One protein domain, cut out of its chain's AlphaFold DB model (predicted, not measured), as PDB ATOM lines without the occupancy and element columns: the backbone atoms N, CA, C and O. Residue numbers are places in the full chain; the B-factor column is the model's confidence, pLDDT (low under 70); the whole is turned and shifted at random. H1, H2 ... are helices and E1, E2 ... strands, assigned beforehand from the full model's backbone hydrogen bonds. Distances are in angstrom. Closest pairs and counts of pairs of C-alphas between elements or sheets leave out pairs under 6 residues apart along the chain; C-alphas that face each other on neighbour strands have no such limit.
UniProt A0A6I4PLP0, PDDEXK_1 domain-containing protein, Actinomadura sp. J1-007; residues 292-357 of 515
ATOM      1  N   PRO A 292     -13.110   7.840  -0.314       89.19
ATOM      2  CA  PRO A 292     -13.601   8.228  -1.641       89.19
ATOM      3  C   PRO A 292     -12.501   8.789  -2.555       89.19
ATOM      4  O   PRO A 292     -12.339   8.344  -3.682       89.19
ATOM      5  N   ALA A 293     -11.638   9.671  -2.039       89.00
ATOM      6  CA  ALA A 293     -10.528  10.228  -2.818       89.00
ATOM      7  C   ALA A 293      -9.519   9.160  -3.295       89.00
ATOM      8  O   ALA A 293      -8.994   9.252  -4.405       89.00
ATOM      9  N   VAL A 294      -9.247   8.137  -2.474       90.44
ATOM     10  CA  VAL A 294      -8.347   7.028  -2.839       90.44
ATOM     11  C   VAL A 294      -8.986   6.136  -3.900       90.44
ATOM     12  O   VAL A 294      -8.314   5.782  -4.868       90.44
ATOM     13  N   ARG A 295     -10.270   5.796  -3.749       92.12
ATOM     14  CA  ARG A 295     -11.012   4.993  -4.732       92.12
ATOM     15  C   ARG A 295     -11.106   5.694  -6.080       92.12
ATOM     16  O   ARG A 295     -10.807   5.068  -7.092       92.12
ATOM     17  N   GLN A 296     -11.422   6.991  -6.086       93.19
ATOM     18  CA  GLN A 296     -11.405   7.822  -7.292       93.19
ATOM     19  C   GLN A 296     -10.053   7.755  -7.990       93.19
ATOM     20  O   GLN A 296      -9.987   7.392  -9.161       93.19
ATOM     21  N   GLY A 297      -8.968   8.041  -7.262       94.00
ATOM     22  CA  GLY A 297      -7.623   7.978  -7.825       94.00
ATOM     23  C   GLY A 297      -7.294   6.598  -8.393       94.00
ATOM     24  O   GLY A 297      -6.814   6.490  -9.516       94.00
ATOM     25  N   LYS A 298      -7.619   5.524  -7.666       95.25
ATOM     26  CA  LYS A 298      -7.385   4.149  -8.125       95.25
ATOM     27  C   LYS A 298      -8.172   3.792  -9.385       95.25
ATOM     28  O   LYS A 298      -7.597   3.186 -10.286       95.25
ATOM     29  N   ALA A 299      -9.438   4.188  -9.471       96.69
ATOM     30  CA  ALA A 299     -10.260   3.968 -10.655       96.69
ATOM     31  C   ALA A 299      -9.732   4.755 -11.868       96.69
ATOM     32  O   ALA A 299      -9.644   4.200 -12.960       96.69
ATOM     33  N   VAL A 300      -9.319   6.015 -11.676       97.44
ATOM     34  CA  VAL A 300      -8.726   6.855 -12.735       97.44
ATOM     35  C   VAL A 300      -7.416   6.253 -13.252       97.44
ATOM     36  O   VAL A 300      -7.266   6.097 -14.463       97.44
ATOM     37  N   HIS A 301      -6.501   5.848 -12.361       97.50
ATOM     38  CA  HIS A 301      -5.260   5.163 -12.751       97.50
ATOM     39  C   HIS A 301      -5.561   3.890 -13.552       97.50
ATOM     40  O   HIS A 301      -5.054   3.731 -14.658       97.50
ATOM     41  N   ALA A 302      -6.445   3.023 -13.045       97.19
ATOM     42  CA  ALA A 302      -6.793   1.772 -13.716       97.19
ATOM     43  C   ALA A 302      -7.477   1.988 -15.080       97.19
ATOM     44  O   ALA A 302      -7.296   1.192 -16.004       97.19
ATOM     45  N   TRP A 303      -8.273   3.055 -15.226       98.00
ATOM     46  CA  TRP A 303      -8.888   3.415 -16.503       98.00
ATOM     47  C   TRP A 303      -7.822   3.795 -17.533       98.00
ATOM     48  O   TRP A 303      -7.808   3.246 -18.636       98.00
ATOM     49  N   LEU A 304      -6.907   4.698 -17.165       97.75
ATOM     50  CA  LEU A 304      -5.841   5.161 -18.055       97.75
ATOM     51  C   LEU A 304      -4.831   4.057 -18.372       97.75
ATOM     52  O   LEU A 304      -4.467   3.903 -19.534       97.75
ATOM     53  N   GLU A 305      -4.466   3.223 -17.397       97.19
ATOM     54  CA  GLU A 305      -3.632   2.037 -17.616       97.19
ATOM     55  C   GLU A 305      -4.240   1.130 -18.695       97.19
ATOM     56  O   GLU A 305      -3.569   0.759 -19.661       97.19
ATOM     57  N   ARG A 306      -5.537   0.809 -18.582       96.44
ATOM     58  CA  ARG A 306      -6.247  -0.015 -19.570       96.44
ATOM     59  C   ARG A 306      -6.230   0.624 -20.959       96.44
ATOM     60  O   ARG A 306      -6.001  -0.074 -21.946       96.44
ATOM     61  N   LEU A 307      -6.458   1.936 -21.048       96.50
ATOM     62  CA  LEU A 307      -6.387   2.659 -22.321       96.50
ATOM     63  C   LEU A 307      -4.969   2.679 -22.894       96.50
ATOM     64  O   LEU A 307      -4.810   2.603 -24.110       96.50
ATOM     65  N   HIS A 308      -3.938   2.770 -22.057       96.19
ATOM     66  CA  HIS A 308      -2.548   2.832 -22.508       96.19
ATOM     67  C   HIS A 308      -1.963   1.455 -22.856       96.19
ATOM     68  O   HIS A 308      -1.028   1.381 -23.656       96.19
ATOM     69  N   ASN A 309      -2.559   0.375 -22.344       94.25
ATOM     70  CA  ASN A 309      -2.225  -1.013 -22.679       94.25
ATOM     71  C   ASN A 309      -2.941  -1.571 -23.915       94.25
ATOM     72  O   ASN A 309      -2.657  -2.697 -24.332       94.25
ATOM     73  N   ARG A 310      -3.873  -0.824 -24.514       92.69
ATOM     74  CA  ARG A 310      -4.606  -1.295 -25.697       92.69
ATOM     75  C   ARG A 310      -3.684  -1.531 -26.897       92.69
ATOM     76  O   ARG A 310      -2.699  -0.819 -27.096       92.69
ATOM     77  N   SER A 311      -4.076  -2.482 -27.742       89.75
ATOM     78  CA  SER A 311      -3.437  -2.762 -29.029       89.75
ATOM     79  C   SER A 311      -4.476  -2.660 -30.159       89.75
ATOM     80  O   SER A 311      -5.511  -3.320 -30.058       89.75
ATOM     81  N   PRO A 312      -4.251  -1.852 -31.214       89.88
ATOM     82  CA  PRO A 312      -3.086  -0.992 -31.427       89.88
ATOM     83  C   PRO A 312      -3.071   0.220 -30.483       89.88
ATOM     84  O   PRO A 312      -4.116   0.754 -30.101       89.88
ATOM     85  N   ARG A 313      -1.867   0.681 -30.131       91.94
ATOM     86  CA  ARG A 313      -1.679   1.878 -29.306       91.94
ATOM     87  C   ARG A 313      -2.127   3.126 -30.070       91.94
ATOM     88  O   ARG A 313      -1.738   3.318 -31.219       91.94
ATOM     89  N   ARG A 314      -2.903   3.997 -29.416       94.50
ATOM     90  CA  ARG A 314      -3.322   5.306 -29.951       94.50
ATOM     91  C   ARG A 314      -3.535   6.338 -28.830       94.50
ATOM     92  O   ARG A 314      -3.782   5.914 -27.695       94.50
ATOM     93  N   PRO A 315      -3.497   7.653 -29.123       97.00
ATOM     94  CA  PRO A 315      -3.866   8.701 -28.169       97.00
ATOM     95  C   PRO A 315      -5.269   8.507 -27.591       97.00
ATOM     96  O   PRO A 315      -6.177   8.043 -28.290       97.00
ATOM     97  N   CYS A 316      -5.434   8.841 -26.313       97.69
ATOM     98  CA  CYS A 316      -6.744   8.930 -25.677       97.69
ATOM     99  C   CYS A 316      -7.549  10.081 -26.288       97.69
ATOM    100  O   CYS A 316      -6.995  11.110 -26.662       97.69
ATOM    101  N   THR A 317      -8.856   9.882 -26.385       97.00
ATOM    102  CA  THR A 317      -9.825  10.824 -26.956       97.00
ATOM    103  C   THR A 317     -11.042  10.916 -26.041       97.00
ATOM    104  O   THR A 317     -11.215  10.055 -25.180       97.00
ATOM    105  N   GLU A 318     -11.909  11.908 -26.239       95.12
ATOM    106  CA  GLU A 318     -13.165  12.031 -25.481       95.12
ATOM    107  C   GLU A 318     -14.033  10.764 -25.571       95.12
ATOM    108  O   GLU A 318     -14.624  10.345 -24.582       95.12
ATOM    109  N   ALA A 319     -14.021  10.081 -26.719       95.88
ATOM    110  CA  ALA A 319     -14.736   8.819 -26.922       95.88
ATOM    111  C   ALA A 319     -14.188   7.640 -26.089       95.88
ATOM    112  O   ALA A 319     -14.803   6.582 -26.050       95.88
ATOM    113  N   ASP A 320     -13.023   7.790 -25.449       97.00
ATOM    114  CA  ASP A 320     -12.443   6.776 -24.559       97.00
ATOM    115  C   ASP A 320     -12.841   6.970 -23.081       97.00
ATOM    116  O   ASP A 320     -12.401   6.201 -22.218       97.00
ATOM    117  N   MET A 321     -13.597   8.025 -22.765       96.06
ATOM    118  CA  MET A 321     -14.061   8.325 -21.408       96.06
ATOM    119  C   MET A 321     -15.248   7.429 -21.017       96.06
ATOM    120  O   MET A 321     -15.866   6.825 -21.895       96.06
ATOM    121  N   PRO A 322     -15.569   7.290 -19.716       96.44
ATOM    122  CA  PRO A 322     -16.731   6.512 -19.295       96.44
ATOM    123  C   PRO A 322     -18.021   6.990 -19.978       96.44
ATOM    124  O   PRO A 322     -18.340   8.174 -19.911       96.44
ATOM    125  N   GLU A 323     -18.756   6.066 -20.609       93.94
ATOM    126  CA  GLU A 323     -20.029   6.367 -21.290       93.94
ATOM    127  C   GLU A 323     -21.082   6.904 -20.312       93.94
ATOM    128  O   GLU A 323     -21.781   7.867 -20.616       93.94
ATOM    129  N   ASP A 324     -21.158   6.296 -19.124       96.44
ATOM    130  CA  ASP A 324     -21.968   6.767 -18.004       96.44
ATOM    131  C   ASP A 324     -21.060   7.444 -16.952       96.44
ATOM    132  O   ASP A 324     -20.382   6.756 -16.176       96.44
ATOM    133  N   PRO A 325     -21.018   8.790 -16.893       95.81
ATOM    134  CA  PRO A 325     -20.213   9.511 -15.912       95.81
ATOM    135  C   PRO A 325     -20.757   9.386 -14.480       95.81
ATOM    136  O   PRO A 325     -20.039   9.718 -13.535       95.81
ATOM    137  N   ASP A 326     -21.992   8.913 -14.293       97.25
ATOM    138  CA  ASP A 326     -22.620   8.726 -12.987       97.25
ATOM    139  C   ASP A 326     -22.366   7.341 -12.388       97.25
ATOM    140  O   ASP A 326     -22.465   7.184 -11.165       97.25
ATOM    141  N   SER A 327     -22.012   6.345 -13.203       97.31
ATOM    142  CA  SER A 327     -21.705   4.995 -12.732       97.31
ATOM    143  C   SER A 327     -20.734   4.265 -13.657       97.31
ATOM    144  O   SER A 327     -21.106   3.774 -14.718       97.31
ATOM    145  N   TRP A 328     -19.493   4.077 -13.209       97.31
ATOM    146  CA  TRP A 328     -18.484   3.364 -13.995       97.31
ATOM    147  C   TRP A 328     -17.480   2.625 -13.118       97.31
ATOM    148  O   TRP A 328     -17.353   2.881 -11.919       97.31
ATOM    149  N   SER A 329     -16.753   1.685 -13.728       96.00
ATOM    150  CA  SER A 329     -15.738   0.907 -13.026       96.00
ATOM    151  C   SER A 329     -14.443   0.714 -13.813       96.00
ATOM    152  O   SER A 329     -14.416   0.657 -15.046       96.00
ATOM    153  N   ALA A 330     -13.339   0.607 -13.079       95.56
ATOM    154  CA  ALA A 330     -12.038   0.223 -13.614       95.56
ATOM    155  C   ALA A 330     -11.178  -0.432 -12.532       95.56
ATOM    156  O   ALA A 330     -11.195  -0.011 -11.378       95.56
ATOM    157  N   GLY A 331     -10.423  -1.471 -12.897       90.25
ATOM    158  CA  GLY A 331      -9.493  -2.142 -11.979       90.25
ATOM    159  C   GLY A 331     -10.144  -2.707 -10.710       90.25
ATOM    160  O   GLY A 331      -9.513  -2.704  -9.659       90.25
ATOM    161  N   GLY A 332     -11.412  -3.130 -10.787       90.44
ATOM    162  CA  GLY A 332     -12.184  -3.612  -9.634       90.44
ATOM    163  C   GLY A 332     -12.785  -2.512  -8.747       90.44
ATOM    164  O   GLY A 332     -13.426  -2.827  -7.750       90.44
ATOM    165  N   TRP A 333     -12.616  -1.236  -9.104       92.94
ATOM    166  CA  TRP A 333     -13.199  -0.100  -8.390       92.94
ATOM    167  C   TRP A 333     -14.473   0.350  -9.087       92.94
ATOM    168  O   TRP A 333     -14.416   0.788 -10.232       92.94
ATOM    169  N   HIS A 334     -15.604   0.243  -8.394       94.69
ATOM    170  CA  HIS A 334     -16.896   0.749  -8.851       94.69
ATOM    171  C   HIS A 334     -17.180   2.106  -8.212       94.69
ATOM    172  O   HIS A 334     -17.145   2.222  -6.985       94.69
ATOM    173  N   LEU A 335     -17.434   3.123  -9.034       96.12
ATOM    174  CA  LEU A 335     -17.752   4.479  -8.596       96.12
ATOM    175  C   LEU A 335     -19.197   4.816  -8.951       96.12
ATOM    176  O   LEU A 335     -19.667   4.453 -10.028       96.12
ATOM    177  N   GLN A 336     -19.875   5.566  -8.077       96.44
ATOM    178  CA  GLN A 336     -21.240   6.041  -8.316       96.44
ATOM    179  C   GLN A 336     -21.444   7.498  -7.887       96.44
ATOM    180  O   GLN A 336     -20.760   8.018  -6.997       96.44
ATOM    181  N   GLY A 337     -22.417   8.164  -8.509       95.62
ATOM    182  CA  GLY A 337     -22.884   9.497  -8.144       95.62
ATOM    183  C   GLY A 337     -21.789  10.563  -8.228       95.62
ATOM    184  O   GLY A 337     -21.034  10.635  -9.193       95.62
ATOM    185  N   ALA A 338     -21.684  11.415  -7.204       92.94
ATOM    186  CA  ALA A 338     -20.715  12.516  -7.197       92.94
ATOM    187  C   ALA A 338     -19.254  12.036  -7.270       92.94
ATOM    188  O   ALA A 338     -18.403  12.731  -7.823       92.94
ATOM    189  N   GLU A 339     -18.958  10.851  -6.729       93.06
ATOM    190  CA  GLU A 339     -17.626  10.251  -6.796       93.06
ATOM    191  C   GLU A 339     -17.256   9.903  -8.246       93.06
ATOM    192  O   GLU A 339     -16.177  10.288  -8.710       93.06
ATOM    193  N   ALA A 340     -18.179   9.254  -8.966       95.94
ATOM    194  CA  ALA A 340     -18.032   8.889 -10.373       95.94
ATOM    195  C   ALA A 340     -17.912  10.115 -11.278       95.94
ATOM    196  O   ALA A 340     -16.962  10.186 -12.058       95.94
ATOM    197  N   ARG A 341     -18.793  11.112 -11.108       95.69
ATOM    198  CA  ARG A 341     -18.788  12.335 -11.926       95.69
ATOM    199  C   ARG A 341     -17.485  13.111 -11.801       95.69
ATOM    200  O   ARG A 341     -16.918  13.534 -12.800       95.69
ATOM    201  N   ASN A 342     -16.979  13.264 -10.577       93.81
ATOM    202  CA  ASN A 342     -15.712  13.953 -10.337       93.81
ATOM    203  C   ASN A 342     -14.531  13.229 -10.997       93.81
ATOM    204  O   ASN A 342     -13.658  13.872 -11.574       93.81
ATOM    205  N   ALA A 343     -14.500  11.898 -10.922       95.81
ATOM    206  CA  ALA A 343     -13.439  11.100 -11.527       95.81
ATOM    207  C   ALA A 343     -13.564  11.036 -13.066       95.81
ATOM    208  O   ALA A 343     -12.552  11.075 -13.759       95.81
ATOM    209  N   ALA A 344     -14.784  11.021 -13.611       97.12
ATOM    210  CA  ALA A 344     -15.034  11.153 -15.046       97.12
ATOM    211  C   ALA A 344     -14.592  12.531 -15.567       97.12
ATOM    212  O   ALA A 344     -13.930  12.609 -16.596       97.12
ATOM    213  N   ALA A 345     -14.862  13.606 -14.816       95.38
ATOM    214  CA  ALA A 345     -14.375  14.946 -15.141       95.38
ATOM    215  C   ALA A 345     -12.839  15.014 -15.141       95.38
ATOM    216  O   ALA A 345     -12.262  15.592 -16.052       95.38
ATOM    217  N   MET A 346     -12.162  14.376 -14.176       95.81
ATOM    218  CA  MET A 346     -10.696  14.247 -14.195       95.81
ATOM    219  C   MET A 346     -10.202  13.545 -15.467       95.81
ATOM    220  O   MET A 346      -9.261  14.020 -16.099       95.81
ATOM    221  N   LEU A 347     -10.831  12.424 -15.842       97.75
ATOM    222  CA  LEU A 347     -10.476  11.666 -17.043       97.75
ATOM    223  C   LEU A 347     -10.680  12.487 -18.321       97.75
ATOM    224  O   LEU A 347      -9.824  12.435 -19.199       97.75
ATOM    225  N   ALA A 348     -11.749  13.282 -18.405       96.88
ATOM    226  CA  ALA A 348     -12.066  14.101 -19.575       96.88
ATOM    227  C   ALA A 348     -10.980  15.135 -19.925       96.88
ATOM    228  O   ALA A 348     -10.880  15.523 -21.083       96.88
ATOM    229  N   HIS A 349     -10.132  15.528 -18.964       96.00
ATOM    230  CA  HIS A 349      -8.993  16.429 -19.199       96.00
ATOM    231  C   HIS A 349      -7.696  15.699 -19.594       96.00
ATOM    232  O   HIS A 349      -6.740  16.330 -20.037       96.00
ATOM    233  N   HIS A 350      -7.623  14.371 -19.443       97.50
ATOM    234  CA  HIS A 350      -6.438  13.595 -19.832       97.50
ATOM    235  C   HIS A 350      -6.107  13.670 -21.335       97.50
ATOM    236  O   HIS A 350      -4.916  13.766 -21.651       97.50
ATOM    237  N   PRO A 351      -7.082  13.601 -22.275       97.44
ATOM    238  CA  PRO A 351      -6.806  13.667 -23.706       97.44
ATOM    239  C   PRO A 351      -5.878  14.817 -24.097       97.44
ATOM    240  O   PRO A 351      -4.944  14.566 -24.849       97.44
ATOM    241  N   ASP A 352      -6.037  16.006 -23.509       95.31
ATOM    242  CA  ASP A 352      -5.239  17.204 -23.821       95.31
ATOM    243  C   ASP A 352      -3.738  17.040 -23.559       95.31
ATOM    244  O   ASP A 352      -2.901  17.669 -24.211       95.31
ATOM    245  N   ILE A 353      -3.378  16.178 -22.610       96.31
ATOM    246  CA  ILE A 353      -1.992  15.949 -22.195       96.31
ATOM    247  C   ILE A 353      -1.564  14.492 -22.366       96.31
ATOM    248  O   ILE A 353      -0.544  14.082 -21.802       96.31
ATOM    249  N   CYS A 354      -2.325  13.700 -23.126       97.25
ATOM    250  CA  CYS A 354      -2.088  12.274 -23.278       97.25
ATOM    251  C   CYS A 354      -0.652  12.014 -23.782       97.25
ATOM    252  O   CYS A 354      -0.249  12.558 -24.818       97.25
ATOM    253  N   PRO A 355       0.137  11.151 -23.108       95.94
ATOM    254  CA  PRO A 355       1.540  10.905 -23.465       95.94
ATOM    255  C   PRO A 355       1.708  10.290 -24.860       95.94
ATOM    256  O   PRO A 355       2.804  10.304 -25.420       95.94
ATOM    257  N   PHE A 356       0.629   9.751 -25.433       96.31
ATOM    258  CA  PHE A 356       0.634   9.149 -26.760       96.31
ATOM    259  C   PHE A 356       0.331  10.144 -27.885       96.31
ATOM    260  O   PHE A 356       0.459   9.769 -29.051       96.31
ATOM    261  N   ILE A 357       0.001  11.410 -27.584       95.06
ATOM    262  CA  ILE A 357      -0.096  12.454 -28.613       95.06
ATOM    263  C   ILE A 357       1.256  12.608 -29.316       95.06
ATOM    264  O   ILE A 357       2.267  12.973 -28.711       95.06
TER     265      ILE A 357
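This is residues 292 to 357 of the 515 residues of the protein "PDDEXK_1 domain-containing protein" of Actinomadura sp. J1-007 (UniProt A0A6I4PLP0). Two helices, H1 and H2, run the same way and cross at a steep tilt, and a small two-stranded hairpin, E1 and E2, packs on both of them toward the end of the domain where they begin. From the end of H1 a long loop, residues 309 to 326, runs out past the far end and folds back to E1, while residues 349 to 357 after H2 make a tail toward that same far end. The printed part has 66 residues, with two named helices and two named strands in the order H1, E1, E2, H2; the sheet has the order E1 - E2, antiparallel, and the class is mixed, helices and strands. The whole is compact, with a radius of gyration of the C-alphas of 11.2 A, and only just elongated, spanning 31 by 20 by 18 A.

H1, residues 292 to 308, and H2, residues 337 to 348, touch with 10 pairs of C-alphas within 8 A, the closest being those of Gln 296 and Ala 343, 5.7 A apart. Their lines stand at a steep tilt of 39 degrees, and they run the same way. E1, residues 327 to 330, and E2, residues 333 to 336, are an antiparallel hairpin, with 166 degrees between their directions. Across it N 333 and O 330 are 2.9 A apart and N 335 and O 328 are 2.9 A apart, both within hydrogen-bond range. The C-alphas of Ser 329 and His 334 face each other at 4.3 A. The closest C-alphas of H1 and E1 are those of Ala 299 and Ala 330, at 5.1 A. The closest of H1 and E2 are those of Ala 299 and Trp 333, at 5.5 A. The closest of E1 and H2 are those of Ser 327 and Ala 340, at 5.8 A. E2 and H2 are near each other, with 7 pairs of C-alphas within 10 A. In H1 and H2 every O i to N i+4 pair is within hydrogen-bond range.

H1 begins at C-alpha 292, (-13.601, 8.228, -1.641), and ends at C-alpha 308, 24.2 A away. E1, from Ser 327 to Ala 330, begins at C-alpha 327, (-21.705, 4.995, -12.732), and is 10.8 A long. E2, from Trp 333 to Gln 336, is 10.1 A long. H2 runs 16.4 A from C-alpha 337 to C-alpha 348, at (-12.066, 14.101, -19.575).

The two C-alphas farthest apart are those of Pro 292 and Pro 312, at 32.9 A. The link from H1 to E1, 18 residues, is long; the links from E1 to E2 and from E2 to H2 are tight. The printed part has no cut. Its mean pLDDT is 95.2, and no printed residue is under 70.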